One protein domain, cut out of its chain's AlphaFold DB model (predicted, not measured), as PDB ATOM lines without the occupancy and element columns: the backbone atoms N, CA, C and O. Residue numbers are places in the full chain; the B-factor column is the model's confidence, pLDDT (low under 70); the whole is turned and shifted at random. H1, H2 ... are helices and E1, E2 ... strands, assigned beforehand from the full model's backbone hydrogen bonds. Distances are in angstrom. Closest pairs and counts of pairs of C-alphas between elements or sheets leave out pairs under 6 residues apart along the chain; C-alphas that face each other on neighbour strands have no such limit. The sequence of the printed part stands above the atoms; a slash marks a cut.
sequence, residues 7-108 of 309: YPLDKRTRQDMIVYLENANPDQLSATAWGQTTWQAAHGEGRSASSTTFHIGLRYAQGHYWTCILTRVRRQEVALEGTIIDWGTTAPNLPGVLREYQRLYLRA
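Overview. This is residues 7 to 108 of the 309 residues of an uncharacterized protein of Chaetomium globosum (strain ATCC 6205 / CBS 148.51 / DSM 1962 / NBRC 6347 / NRRL 1970) (UniProt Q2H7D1). A strongly twisted three-stranded sheet, E1 E2 E3, is packed by two helices, H1 and H2, which meet at a steep angle. Two long links add short strand-like pairings to it, residues 40 to 41 beside E1 and residues 85 to 86 beside E2. The printed part has 102 residues, with named elements in the order H1 E1 E2 E3 H2; the sheet is antiparallel, and the class is mixed, with under half of the residues in named elements. It is compact, with a radius of gyration of the C-alphas of 12.6 A and spans of 34 by 29 by 23 A.

Along the chain. H1, residues 11 to 23, begins at C-alpha 11 (63.082, 13.127, 17.665) and is 18.8 A long. E1, residues 54 to 61, measures 21.7 A. E2, residues 64 to 73, measures 25.7 A and bends by 58 degrees at residue 69. E3 is residues 76 to 80. H2, residues 94 to 105, is 16.7 A long and ends at C-alpha 105 (52.560, 20.749, 17.589).

Arrangement. E1, E2 and E3 form a meander, each strand the antiparallel neighbour of the one before. In the hairpin E1 and E2, N 57 and O 68 are 2.8 A apart; in the hairpin E2 and E3, N 73 and O 76 are 2.8 A apart. H1 is on the sheet at a height of 10.0 A, across the strands; its closest C-alphas to E1 are those of Met 17 and Phe 54, 6.9 A. H2 is on the sheet too; its closest C-alphas to E2 are those of Val 97 and Thr 67, 7.7 A. With residues 18 to 22 alone, H1 touches H2 at a steep tilt of 46 degrees, opposite ways; C-alphas 21 and 102 are closest, 5.9 A. Together they make two layers, helices on one face of a sheet. In H1 and H2 every O i to N i+4 pair is within hydrogen-bond range.

Size, cuts and confidence. The C-alphas of Ala 49 and Gly 63 are farthest apart, 35.3 A. The printed part has no cut. The links H1 to E1 and E3 to H2 are long. Mean pLDDT of the printed part is 86.0; residues 44 to 49 and 107 to 108 are under 70.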
ATOM      1  N   TYR A   7      53.651   3.855  20.312       87.12
ATOM      2  CA  TYR A   7      54.981   3.955  19.734       87.12
ATOM      3  C   TYR A   7      55.699   5.193  20.295       87.12
ATOM      4  O   TYR A   7      55.095   6.273  20.298       87.12
ATOM      5  N   PRO A   8      56.957   5.070  20.763       86.44
ATOM      6  CA  PRO A   8      57.700   6.195  21.319       86.44
ATOM      7  C   PRO A   8      57.815   7.351  20.325       86.44
ATOM      8  O   PRO A   8      58.185   7.164  19.165       86.44
ATOM      9  N   LEU A   9      57.538   8.570  20.788       82.69
ATOM     10  CA  LEU A   9      57.674   9.771  19.967       82.69
ATOM     11  C   LEU A   9      59.116  10.298  20.015       82.69
ATOM     12  O   LEU A   9      59.404  11.310  20.666       82.69
ATOM     13  N   ASP A  10      60.019   9.595  19.331       83.19
ATOM     14  CA  ASP A  10      61.414  10.014  19.197       83.19
ATOM     15  C   ASP A  10      61.572  11.295  18.352       83.19
ATOM     16  O   ASP A  10      60.629  11.811  17.741       83.19
ATOM     17  N   LYS A  11      62.788  11.851  18.333       71.38
ATOM     18  CA  LYS A  11      63.082  13.127  17.665       71.38
ATOM     19  C   LYS A  11      62.775  13.094  16.163       71.38
ATOM     20  O   LYS A  11      62.250  14.073  15.636       71.38
ATOM     21  N   ARG A  12      63.101  11.992  15.483       79.81
ATOM     22  CA  ARG A  12      62.920  11.859  14.031       79.81
ATOM     23  C   ARG A  12      61.443  11.706  13.689       79.81
ATOM     24  O   ARG A  12      60.930  12.461  12.874       79.81
ATOM     25  N   THR A  13      60.756  10.806  14.385       82.12
ATOM     26  CA  THR A  13      59.317  10.560  14.253       82.12
ATOM     27  C   THR A  13      58.520  11.828  14.533       82.12
ATOM     28  O   THR A  13      57.566  12.130  13.824       82.12
ATOM     29  N   ARG A  14      58.939  12.627  15.521       82.38
ATOM     30  CA  ARG A  14      58.335  13.932  15.807       82.38
ATOM     31  C   ARG A  14      58.515  14.929  14.667       82.38
ATOM     32  O   ARG A  14      57.561  15.633  14.355       82.38
ATOM     33  N   GLN A  15      59.709  15.031  14.085       78.31
ATOM     34  CA  GLN A  15      59.952  15.954  12.973       78.31
ATOM     35  C   GLN A  15      59.115  15.570  11.749       78.31
ATOM     36  O   GLN A  15      58.461  16.426  11.162       78.31
ATOM     37  N   ASP A  16      59.075  14.279  11.429       82.06
ATOM     38  CA  ASP A  16      58.246  13.719  10.364       82.06
ATOM     39  C   ASP A  16      56.749  13.976  10.632       82.06
ATOM     40  O   ASP A  16      56.022  14.421   9.743       82.06
ATOM     41  N   MET A  17      56.291  13.803  11.877       89.06
ATOM     42  CA  MET A  17      54.921  14.128  12.289       89.06
ATOM     43  C   MET A  17      54.609  15.623  12.133       89.06
ATOM     44  O   MET A  17      53.508  15.971  11.717       89.06
ATOM     45  N   ILE A  18      55.549  16.517  12.458       85.62
ATOM     46  CA  ILE A  18      55.378  17.967  12.265       85.62
ATOM     47  C   ILE A  18      55.210  18.283  10.779       85.62
ATOM     48  O   ILE A  18      54.246  18.951  10.425       85.62
ATOM     49  N   VAL A  19      56.083  17.755   9.915       83.00
ATOM     50  CA  VAL A  19      55.978  17.939   8.456       83.00
ATOM     51  C   VAL A  19      54.633  17.428   7.942       83.00
ATOM     52  O   VAL A  19      53.989  18.078   7.123       83.00
ATOM     53  N   TYR A  20      54.173  16.285   8.446       88.12
ATOM     54  CA  TYR A  20      52.842  15.770   8.147       88.12
ATOM     55  C   TYR A  20      51.730  16.748   8.567       88.12
ATOM     56  O   TYR A  20      50.899  17.109   7.739       88.12
ATOM     57  N   LEU A  21      51.741  17.241   9.810       88.31
ATOM     58  CA  LEU A  21      50.724  18.169  10.315       88.31
ATOM     59  C   LEU A  21      50.735  19.524   9.588       88.31
ATOM     60  O   LEU A  21      49.671  20.123   9.444       88.31
ATOM     61  N   GLU A  22      51.898  20.009   9.140       83.69
ATOM     62  CA  GLU A  22      52.034  21.249   8.351       83.69
ATOM     63  C   GLU A  22      51.324  21.151   6.998       83.69
ATOM     64  O   GLU A  22      50.775  22.140   6.522       83.69
ATOM     65  N   ASN A  23      51.321  19.962   6.393       82.50
ATOM     66  CA  ASN A  23      50.770  19.738   5.057       82.50
ATOM     67  C   ASN A  23      49.365  19.117   5.073       82.50
ATOM     68  O   ASN A  23      48.703  19.081   4.037       82.50
ATOM     69  N   ALA A  24      48.902  18.629   6.225       87.12
ATOM     70  CA  ALA A  24      47.586  18.027   6.356       87.12
ATOM     71  C   ALA A  24      46.473  19.074   6.173       87.12
ATOM     72  O   ALA A  24      46.451  20.106   6.851       87.12
ATOM     73  N   ASN A  25      45.522  18.784   5.281       84.50
ATOM     74  CA  ASN A  25      44.379  19.655   5.012       84.50
ATOM     75  C   ASN A  25      43.130  19.204   5.803       84.50
ATOM     76  O   ASN A  25      42.629  18.104   5.557       84.50
ATOM     77  N   PRO A  26      42.580  20.044   6.704       85.69
ATOM     78  CA  PRO A  26      41.369  19.724   7.465       85.69
ATOM     79  C   PRO A  26      40.151  19.401   6.602       85.69
ATOM     80  O   PRO A  26      39.345  18.563   6.997       85.69
ATOM     81  N   ASP A  27      40.025  20.029   5.435       82.94
ATOM     82  CA  ASP A  27      38.832  19.915   4.590       82.94
ATOM     83  C   ASP A  27      38.821  18.631   3.752       82.94
ATOM     84  O   ASP A  27      37.795  18.254   3.190       82.94
ATOM     85  N   GLN A  28      39.960  17.943   3.671       84.12
ATOM     86  CA  GLN A  28      40.084  16.671   2.963       84.12
ATOM     87  C   GLN A  28      40.020  15.468   3.915       84.12
ATOM     88  O   GLN A  28      39.996  14.322   3.469       84.12
ATOM     89  N   LEU A  29      39.961  15.713   5.229       87.38
ATOM     90  CA  LEU A  29      39.960  14.665   6.237       87.38
ATOM     91  C   LEU A  29      38.599  13.968   6.296       87.38
ATOM     92  O   LEU A  29      37.559  14.589   6.512       87.38
ATOM     93  N   SER A  30      38.608  12.652   6.146       86.94
ATOM     94  CA  SER A  30      37.415  11.814   6.152       86.94
ATOM     95  C   SER A  30      37.664  10.542   6.950       86.94
ATOM     96  O   SER A  30      38.783  10.035   7.013       86.94
ATOM     97  N   ALA A  31      36.622  10.008   7.574       87.38
ATOM     98  CA  ALA A  31      36.687   8.710   8.221       87.38
ATOM     99  C   ALA A  31      35.386   7.956   7.996       87.38
ATOM    100  O   ALA A  31      34.301   8.530   8.071       87.38
ATOM    101  N   THR A  32      35.502   6.659   7.745       83.06
ATOM    102  CA  THR A  32      34.354   5.774   7.536       83.06
ATOM    103  C   THR A  32      33.632   5.453   8.840       83.06
ATOM    104  O   THR A  32      32.420   5.269   8.831       83.06
ATOM    105  N   ALA A  33      34.356   5.379   9.962       90.50
ATOM    106  CA  ALA A  33      33.792   5.092  11.277       90.50
ATOM    107  C   ALA A  33      34.762   5.452  12.414       90.50
ATOM    108  O   ALA A  33      35.956   5.658  12.203       90.50
ATOM    109  N   TRP A  34      34.244   5.445  13.643       92.56
ATOM    110  CA  TRP A  34      35.052   5.412  14.860       92.56
ATOM    111  C   TRP A  34      35.368   3.962  15.224       92.56
ATOM    112  O   TRP A  34      34.454   3.147  15.375       92.56
ATOM    113  N   GLY A  35      36.650   3.637  15.396       88.62
ATOM    114  CA  GLY A  35      37.055   2.294  15.806       88.62
ATOM    115  C   GLY A  35      36.539   1.958  17.209       88.62
ATOM    116  O   GLY A  35      36.607   2.788  18.108       88.62
ATOM    117  N   GLN A  36      35.998   0.757  17.418       86.25
ATOM    118  CA  GLN A  36      35.455   0.346  18.726       86.25
ATOM    119  C   GLN A  36      36.531  -0.356  19.573       86.25
ATOM    120  O   GLN A  36      36.803  -0.024  20.730       86.25
ATOM    121  N   THR A  37      37.201  -1.332  18.965       84.19
ATOM    122  CA  THR A  37      38.214  -2.179  19.608       84.19
ATOM    123  C   THR A  37      39.636  -1.741  19.272       84.19
ATOM    124  O   THR A  37      40.507  -1.764  20.143       84.19
ATOM    125  N   THR A  38      39.859  -1.287  18.042       90.50
ATOM    126  CA  THR A  38      41.141  -0.790  17.529       90.50
ATOM    127  C   THR A  38      41.024   0.670  17.109       90.50
ATOM    128  O   THR A  38      39.925   1.207  16.992       90.50
ATOM    129  N   TRP A  39      42.163   1.323  16.896       93.50
ATOM    130  CA  TRP A  39      42.183   2.617  16.225       93.50
ATOM    131  C   TRP A  39      41.737   2.456  14.772       93.50
ATOM    132  O   TRP A  39      42.104   1.476  14.125       93.50
ATOM    133  N   GLN A  40      40.949   3.410  14.287       94.19
ATOM    134  CA  GLN A  40      40.599   3.542  12.877       94.19
ATOM    135  C   GLN A  40      41.309   4.776  12.318       94.19
ATOM    136  O   GLN A  40      41.106   5.870  12.842       94.19
ATOM    137  N   ALA A  41      42.127   4.618  11.279       92.25
ATOM    138  CA  ALA A  41      42.717   5.753  10.580       92.25
ATOM    139  C   ALA A  41      41.650   6.566   9.835       92.25
ATOM    140  O   ALA A  41      40.793   6.014   9.137       92.25
ATOM    141  N   ALA A  42      41.735   7.885   9.971       89.88
ATOM    142  CA  ALA A  42      41.162   8.825   9.028       89.88
ATOM    143  C   ALA A  42      42.050   8.901   7.771       89.88
ATOM    144  O   ALA A  42      43.258   8.665   7.813       89.88
ATOM    145  N   HIS A  43      41.436   9.220   6.637       79.94
ATOM    146  CA  HIS A  43      42.083   9.318   5.334       79.94
ATOM    147  C   HIS A  43      41.789  10.666   4.675       79.94
ATOM    148  O   HIS A  43      40.864  11.379   5.056       79.94
ATOM    149  N   GLY A  44      42.566  10.992   3.642       65.19
ATOM    150  CA  GLY A  44      42.387  12.214   2.858       65.19
ATOM    151  C   GLY A  44      43.236  13.394   3.329       65.19
ATOM    152  O   GLY A  44      43.051  14.503   2.877       65.19
ATOM    153  N   GLU A  45      44.250  13.171   4.157       62.47
ATOM    154  CA  GLU A  45      45.138  14.228   4.674       62.47
ATOM    155  C   GLU A  45      46.103  14.824   3.616       62.47
ATOM    156  O   GLU A  45      46.960  15.635   3.955       62.47
ATOM    157  N   GLY A  46      45.978  14.451   2.336       60.25
ATOM    158  CA  GLY A  46      46.887  14.835   1.247       60.25
ATOM    159  C   GLY A  46      48.098  13.900   1.086       60.25
ATOM    160  O   GLY A  46      48.245  12.897   1.787       60.25
ATOM    161  N   ARG A  47      48.983  14.193   0.118       57.28
ATOM    162  CA  ARG A  47      50.273  13.487  -0.004       57.28
ATOM    163  C   ARG A  47      51.209  14.002   1.085       57.28
ATOM    164  O   ARG A  47      51.640  15.148   1.029       57.28
ATOM    165  N   SER A  48      51.526  13.152   2.055       58.81
ATOM    166  CA  SER A  48      52.499  13.484   3.096       58.81
ATOM    167  C   SER A  48      53.867  13.778   2.469       58.81
ATOM    168  O   SER A  48      54.414  12.941   1.755       58.81
ATOM    169  N   ALA A  49      54.425  14.957   2.756       62.66
ATOM    170  CA  ALA A  49      55.816  15.297   2.446       62.66
ATOM    171  C   ALA A  49      56.815  14.656   3.435       62.66
ATOM    172  O   ALA A  49      58.027  14.801   3.283       62.66
ATOM    173  N   SER A  50      56.317  13.959   4.463       71.19
ATOM    174  CA  SER A  50      57.137  13.241   5.437       71.19
ATOM    175  C   SER A  50      57.581  11.878   4.897       71.19
ATOM    176  O   SER A  50      56.858  11.217   4.153       71.19
ATOM    177  N   SER A  51      58.761  11.426   5.335       76.12
ATOM    178  CA  SER A  51      59.287  10.094   5.007       76.12
ATOM    179  C   SER A  51      58.497   8.950   5.657       76.12
ATOM    180  O   SER A  51      58.559   7.806   5.208       76.12
ATOM    181  N   THR A  52      57.716   9.279   6.688       83.25
ATOM    182  CA  THR A  52      56.826   8.375   7.415       83.25
ATOM    183  C   THR A  52      55.363   8.719   7.120       83.25
ATOM    184  O   THR A  52      54.978   9.893   7.080       83.25
ATOM    185  N   THR A  53      54.528   7.695   6.929       86.94
ATOM    186  CA  THR A  53      53.072   7.854   6.810       86.94
ATOM    187  C   THR A  53      52.450   7.961   8.196       86.94
ATOM    188  O   THR A  53      52.653   7.079   9.034       86.94
ATOM    189  N   PHE A  54      51.668   9.015   8.405       92.06
ATOM    190  CA  PHE A  54      50.852   9.201   9.597       92.06
ATOM    191  C   PHE A  54      49.384   9.314   9.214       92.06
ATOM    192  O   PHE A  54      49.075   9.674   8.079       92.06
ATOM    193  N   HIS A  55      48.521   9.019  10.181       93.50
ATOM    194  CA  HIS A  55      47.074   9.182  10.089       93.50
ATOM    195  C   HIS A  55      46.525   9.734  11.398       93.50
ATOM    196  O   HIS A  55      47.095   9.481  12.463       93.50
ATOM    197  N   ILE A  56      45.385  10.419  11.363       95.12
ATOM    198  CA  ILE A  56      44.622  10.658  12.591       95.12
ATOM    199  C   ILE A  56      43.891   9.369  12.967       95.12
ATOM    200  O   ILE A  56      43.043   8.879  12.229       95.12
ATOM    201  N   GLY A  57      44.203   8.816  14.137       95.75
ATOM    202  CA  GLY A  57      43.502   7.662  14.685       95.75
ATOM    203  C   GLY A  57      42.257   8.075  15.447       95.75
ATOM    204  O   GLY A  57      42.317   8.972  16.283       95.75
ATOM    205  N   LEU A  58      41.151   7.380  15.202       96.50
ATOM    206  CA  LEU A  58      39.845   7.606  15.812       96.50
ATOM    207  C   LEU A  58      39.400   6.364  16.575       96.50
ATOM    208  O   LEU A  58      39.478   5.245  16.058       96.50
ATOM    209  N   ARG A  59      38.901   6.550  17.797       95.69
ATOM    210  CA  ARG A  59      38.354   5.453  18.595       95.69
ATOM    211  C   ARG A  59      37.202   5.902  19.486       95.69
ATOM    212  O   ARG A  59      37.294   6.937  20.128       95.69
ATOM    213  N   TYR A  60      36.142   5.107  19.563       96.00
ATOM    214  CA  TYR A  60      35.085   5.239  20.558       96.00
ATOM    215  C   TYR A  60      35.154   4.049  21.511       96.00
ATOM    216  O   TYR A  60      35.009   2.900  21.099       96.00
ATOM    217  N   ALA A  61      35.436   4.308  22.781       93.62
ATOM    218  CA  ALA A  61      35.568   3.267  23.788       93.62
ATOM    219  C   ALA A  61      35.077   3.784  25.135       93.62
ATOM    220  O   ALA A  61      35.377   4.914  25.514       93.62
ATOM    221  N   GLN A  62      34.348   2.938  25.869       92.75
ATOM    222  CA  GLN A  62      33.857   3.254  27.218       92.75
ATOM    223  C   GLN A  62      32.988   4.523  27.267       92.75
ATOM    224  O   GLN A  62      33.016   5.254  28.248       92.75
ATOM    225  N   GLY A  63      32.223   4.796  26.204       92.69
ATOM    226  CA  GLY A  63      31.382   5.993  26.114       92.69
ATOM    227  C   GLY A  63      32.125   7.266  25.698       92.69
ATOM    228  O   GLY A  63      31.512   8.325  25.658       92.69
ATOM    229  N   HIS A  64      33.425   7.178  25.408       94.75
ATOM    230  CA  HIS A  64      34.282   8.327  25.131       94.75
ATOM    231  C   HIS A  64      34.883   8.273  23.726       94.75
ATOM    232  O   HIS A  64      35.242   7.200  23.228       94.75
ATOM    233  N   TYR A  65      35.025   9.444  23.112       93.25
ATOM    234  CA  TYR A  65      35.679   9.657  21.829       93.25
ATOM    235  C   TYR A  65      37.142  10.029  22.044       93.25
ATOM    236  O   TYR A  65      37.467  11.042  22.652       93.25
ATOM    237  N   TRP A  66      38.032   9.215  21.496       95.69
ATOM    238  CA  TRP A  66      39.473   9.361  21.605       95.69
ATOM    239  C   TRP A  66      40.080   9.576  20.233       95.69
ATOM    240  O   TRP A  66      39.689   8.929  19.258       95.69
ATOM    241  N   THR A  67      41.103  10.417  20.171       96.75
ATOM    242  CA  THR A  67      41.912  10.570  18.962       96.75
ATOM    243  C   THR A  67      43.389  10.422  19.269       96.75
ATOM    244  O   THR A  67      43.802  10.683  20.393       96.75
ATOM    245  N   CYS A  68      44.197  10.060  18.277       96.56
ATOM    246  CA  CYS A  68      45.660  10.099  18.358       96.56
ATOM    247  C   CYS A  68      46.282  10.389  16.986       96.56
ATOM    248  O   CYS A  68      45.564  10.457  15.989       96.56
ATOM    249  N   ILE A  69      47.607  10.527  16.925       95.75
ATOM    250  CA  ILE A  69      48.346  10.386  15.667       95.75
ATOM    251  C   ILE A  69      48.844   8.947  15.574       95.75
ATOM    252  O   ILE A  69      49.527   8.465  16.476       95.75
ATOM    253  N   LEU A  70      48.504   8.260  14.493       95.44
ATOM    254  CA  LEU A  70      48.951   6.909  14.192       95.44
ATOM    255  C   LEU A  70      50.201   6.948  13.323       95.44
ATOM    256  O   LEU A  70      50.326   7.784  12.433       95.44
ATOM    257  N   THR A  71      51.095   5.994  13.551       93.62
ATOM    258  CA  THR A  71      52.182   5.654  12.631       93.62
ATOM    259  C   THR A  71      52.163   4.157  12.343       93.62
ATOM    260  O   THR A  71      51.659   3.362  13.144       93.62
ATOM    261  N   ARG A  72      52.711   3.754  11.195       90.69
ATOM    262  CA  ARG A  72      52.757   2.347  10.793       90.69
ATOM    263  C   ARG A  72      54.061   1.691  11.236       90.69
ATOM    264  O   ARG A  72      55.124   1.956  10.684       90.69
ATOM    265  N   VAL A  73      53.967   0.741  12.162       86.69
ATOM    266  CA  VAL A  73      55.103  -0.038  12.674       86.69
ATOM    267  C   VAL A  73      54.874  -1.503  12.346       86.69
ATOM    268  O   VAL A  73      53.877  -2.088  12.754       86.69
ATOM    269  N   ARG A  74      55.785  -2.123  11.583       85.56
ATOM    270  CA  ARG A  74      55.691  -3.551  11.198       85.56
ATOM    271  C   ARG A  74      54.301  -3.944  10.659       85.56
ATOM    272  O   ARG A  74      53.775  -5.002  10.980       85.56
ATOM    273  N   ARG A  75      53.727  -3.081   9.810       84.62
ATOM    274  CA  ARG A  75      52.387  -3.190   9.190       84.62
ATOM    275  C   ARG A  75      51.183  -2.930  10.102       84.62
ATOM    276  O   ARG A  75      50.079  -2.908   9.565       84.62
ATOM    277  N   GLN A  76      51.372  -2.672  11.392       87.56
ATOM    278  CA  GLN A  76      50.303  -2.304  12.325       87.56
ATOM    279  C   GLN A  76      50.259  -0.792  12.547       87.56
ATOM    280  O   GLN A  76      51.302  -0.139  12.565       87.56
ATOM    281  N   GLU A  77      49.061  -0.242  12.723       91.12
ATOM    282  CA  GLU A  77      48.890   1.151  13.131       91.12
ATOM    283  C   GLU A  77      48.972   1.262  14.649       91.12
ATOM    284  O   GLU A  77      48.266   0.564  15.382       91.12
ATOM    285  N   VAL A  78      49.865   2.127  15.119       92.94
ATOM    286  CA  VAL A  78      50.143   2.313  16.542       92.94
ATOM    287  C   VAL A  78      50.055   3.797  16.867       92.94
ATOM    288  O   VAL A  78      50.571   4.631  16.125       92.94
ATOM    289  N   ALA A  79      49.405   4.123  17.984       95.12
ATOM    290  CA  ALA A  79      49.301   5.496  18.462       95.12
ATOM    291  C   ALA A  79      50.675   6.025  18.881       95.12
ATOM    292  O   ALA A  79      51.390   5.373  19.640       95.12
ATOM    293  N   LEU A  80      51.037   7.220  18.433       93.50
ATOM    294  CA  LEU A  80      52.221   7.914  18.912       93.50
ATOM    295  C   LEU A  80      52.015   8.345  20.361       93.50
ATOM    296  O   LEU A  80      50.994   8.941  20.726       93.50
ATOM    297  N   GLU A  81      53.009   8.060  21.191       89.00
ATOM    298  CA  GLU A  81      52.985   8.404  22.604       89.00
ATOM    299  C   GLU A  81      52.794   9.916  22.813       89.00
ATOM    300  O   GLU A  81      53.389  10.754  22.131       89.00
ATOM    301  N   GLY A  82      51.927  10.276  23.762       86.06
ATOM    302  CA  GLY A  82      51.634  11.673  24.087       86.06
ATOM    303  C   GLY A  82      50.760  12.410  23.067       86.06
ATOM    304  O   GLY A  82      50.601  13.622  23.206       86.06
ATOM    305  N   THR A  83      50.202  11.713  22.070       93.75
ATOM    306  CA  THR A  83      49.245  12.283  21.101       93.75
ATOM    307  C   THR A  83      47.793  11.883  21.367       93.75
ATOM    308  O   THR A  83      46.903  12.390  20.700       93.75
ATOM    309  N   ILE A  84      47.530  10.994  22.331       94.75
ATOM    310  CA  ILE A  84      46.170  10.539  22.649       94.75
ATOM    311  C   ILE A  84      45.398  11.655  23.375       94.75
ATOM    312  O   ILE A  84      45.854  12.148  24.408       94.75
ATOM    313  N   ILE A  85      44.225  12.020  22.856       90.88
ATOM    314  CA  ILE A  85      43.321  13.040  23.407       90.88
ATOM    315  C   ILE A  85      41.945  12.410  23.651       90.88
ATOM    316  O   ILE A  85      41.401  11.769  22.752       90.88
ATOM    317  N   ASP A  86      41.399  12.609  24.854       92.81
ATOM    318  CA  ASP A  86      40.000  12.319  25.198       92.81
ATOM    319  C   ASP A  86      39.136  13.548  24.895       92.81
ATOM    320  O   ASP A  86      39.393  14.633  25.423       92.81
ATOM    321  N   TRP A  87      38.115  13.382  24.064       87.94
ATOM    322  CA  TRP A  87      37.142  14.419  23.716       87.94
ATOM    323  C   TRP A  87      35.836  14.298  24.511       87.94
ATOM    324  O   TRP A  87      34.923  15.101  24.331       87.94
ATOM    325  N   GLY A  88      35.744  13.318  25.412       92.00
ATOM    326  CA  GLY A  88      34.559  13.050  26.211       92.00
ATOM    327  C   GLY A  88      33.484  12.302  25.429       92.00
ATOM    328  O   GLY A  88      33.763  11.543  24.505       92.00
ATOM    329  N   THR A  89      32.226  12.504  25.811       94.50
ATOM    330  CA  THR A  89      31.078  11.723  25.319       94.50
ATOM    331  C   THR A  89      30.470  12.246  24.017       94.50
ATOM    332  O   THR A  89      29.532  11.650  23.494       94.50
ATOM    333  N   THR A  90      30.980  13.358  23.482       89.38
ATOM    334  CA  THR A  90      30.490  13.969  22.238       89.38
ATOM    335  C   THR A  90      31.549  13.843  21.154       89.38
ATOM    336  O   THR A  90      32.700  14.217  21.368       89.38
ATOM    337  N   ALA A  91      31.161  13.331  19.985       93.12
ATOM    338  CA  ALA A  91      32.082  13.167  18.868       93.12
ATOM    339  C   ALA A  91      32.628  14.536  18.420       93.12
ATOM    340  O   ALA A  91      31.835  15.413  18.058       93.12
ATOM    341  N   PRO A  92      33.955  14.748  18.410       91.88
ATOM    342  CA  PRO A  92      34.524  15.962  17.850       91.88
ATOM    343  C   PRO A  92      34.397  15.947  16.321       91.88
ATOM    344  O   PRO A  92      34.372  14.890  15.685       91.88
ATOM    345  N   ASN A  93      34.367  17.131  15.708       91.12
ATOM    346  CA  ASN A  93      34.471  17.236  14.254       91.12
ATOM    347  C   ASN A  93      35.929  17.024  13.806       91.12
ATOM    348  O   ASN A  93      36.859  17.543  14.424       91.12
ATOM    349  N   LEU A  94      36.129  16.272  12.720       91.00
ATOM    350  CA  LEU A  94      37.461  15.886  12.238       91.00
ATOM    351  C   LEU A  94      38.367  17.071  11.850       91.00
ATOM    352  O   LEU A  94      39.529  17.067  12.264       91.00
ATOM    353  N   PRO A  95      37.874  18.123  11.163       89.31
ATOM    354  CA  PRO A  95      38.689  19.310  10.908       89.31
ATOM    355  C   PRO A  95      39.196  19.973  12.199       89.31
ATOM    356  O   PRO A  95      40.337  20.426  12.273       89.31
ATOM    357  N   GLY A  96      38.364  20.010  13.242       85.06
ATOM    358  CA  GLY A  96      38.699  20.535  14.563       85.06
ATOM    359  C   GLY A  96      39.750  19.696  15.284       85.06
ATOM    360  O   GLY A  96      40.656  20.262  15.889       85.06
ATOM    361  N   VAL A  97      39.687  18.367  15.153       93.50
ATOM    362  CA  VAL A  97      40.722  17.454  15.665       93.50
ATOM    363  C   VAL A  97      42.077  17.760  15.023       93.50
ATOM    364  O   VAL A  97      43.062  17.938  15.740       93.50
ATOM    365  N   LEU A  98      42.145  17.886  13.689       90.12
ATOM    366  CA  LEU A  98      43.406  18.216  13.015       90.12
ATOM    367  C   LEU A  98      43.925  19.599  13.426       90.12
ATOM    368  O   LEU A  98      45.104  19.732  13.751       90.12
ATOM    369  N   ARG A  99      43.057  20.618  13.481       86.00
ATOM    370  CA  ARG A  99      43.444  21.964  13.939       86.00
ATOM    371  C   ARG A  99      43.981  21.951  15.365       86.00
ATOM    372  O   ARG A  99      44.914  22.692  15.661       86.00
ATOM    373  N   GLU A 100      43.437  21.112  16.241       86.19
ATOM    374  CA  GLU A 100      43.946  20.965  17.602       86.19
ATOM    375  C   GLU A 100      45.344  20.333  17.615       86.19
ATOM    376  O   GLU A 100      46.238  20.849  18.288       86.19
ATOM    377  N   TYR A 101      45.598  19.300  16.806       90.62
ATOM    378  CA  TYR A 101      46.953  18.765  16.640       90.62
ATOM    379  C   TYR A 101      47.918  19.803  16.061       90.62
ATOM    380  O   TYR A 101      48.998  20.023  16.615       90.62
ATOM    381  N   GLN A 102      47.520  20.521  15.014       85.81
ATOM    382  CA  GLN A 102      48.313  21.615  14.459       85.81
ATOM    383  C   GLN A 102      48.596  22.684  15.525       85.81
ATOM    384  O   GLN A 102      49.733  23.116  15.702       85.81
ATOM    385  N   ARG A 103      47.607  23.058  16.339       84.38
ATOM    386  CA  ARG A 103      47.785  24.001  17.449       84.38
ATOM    387  C   ARG A 103      48.766  23.477  18.502       84.38
ATOM    388  O   ARG A 103      49.555  24.258  19.029       84.38
ATOM    389  N   LEU A 104      48.719  22.188  18.831       79.38
ATOM    390  CA  LEU A 104      49.559  21.565  19.860       79.38
ATOM    391  C   LEU A 104      51.012  21.348  19.420       79.38
ATOM    392  O   LEU A 104      51.895  21.342  20.286       79.38
ATOM    393  N   TYR A 105      51.254  21.155  18.120       82.44
ATOM    394  CA  TYR A 105      52.560  20.749  17.589       82.44
ATOM    395  C   TYR A 105      53.198  21.763  16.623       82.44
ATOM    396  O   TYR A 105      54.423  21.820  16.571       82.44
ATOM    397  N   LEU A 106      52.421  22.616  15.944       76.75
ATOM    398  CA  LEU A 106      52.923  23.652  15.020       76.75
ATOM    399  C   LEU A 106      53.021  25.052  15.638       76.75
ATOM    400  O   LEU A 106      53.836  25.849  15.188       76.75
ATOM    401  N   ARG A 107      52.279  25.380  16.713       52.69
ATOM    402  CA  ARG A 107      52.421  26.697  17.394       52.69
ATOM    403  C   ARG A 107      53.806  26.946  17.994       52.69
ATOM    404  O   ARG A 107      54.105  28.073  18.378       52.69
ATOM    405  N   ALA A 108      54.661  25.930  18.067       46.25
ATOM    406  CA  ALA A 108      56.072  26.111  18.387       46.25
ATOM    407  C   ALA A 108      56.872  26.788  17.252       46.25
ATOM    408  O   ALA A 108      58.047  27.064  17.454       46.25
TER     409      ALA A 108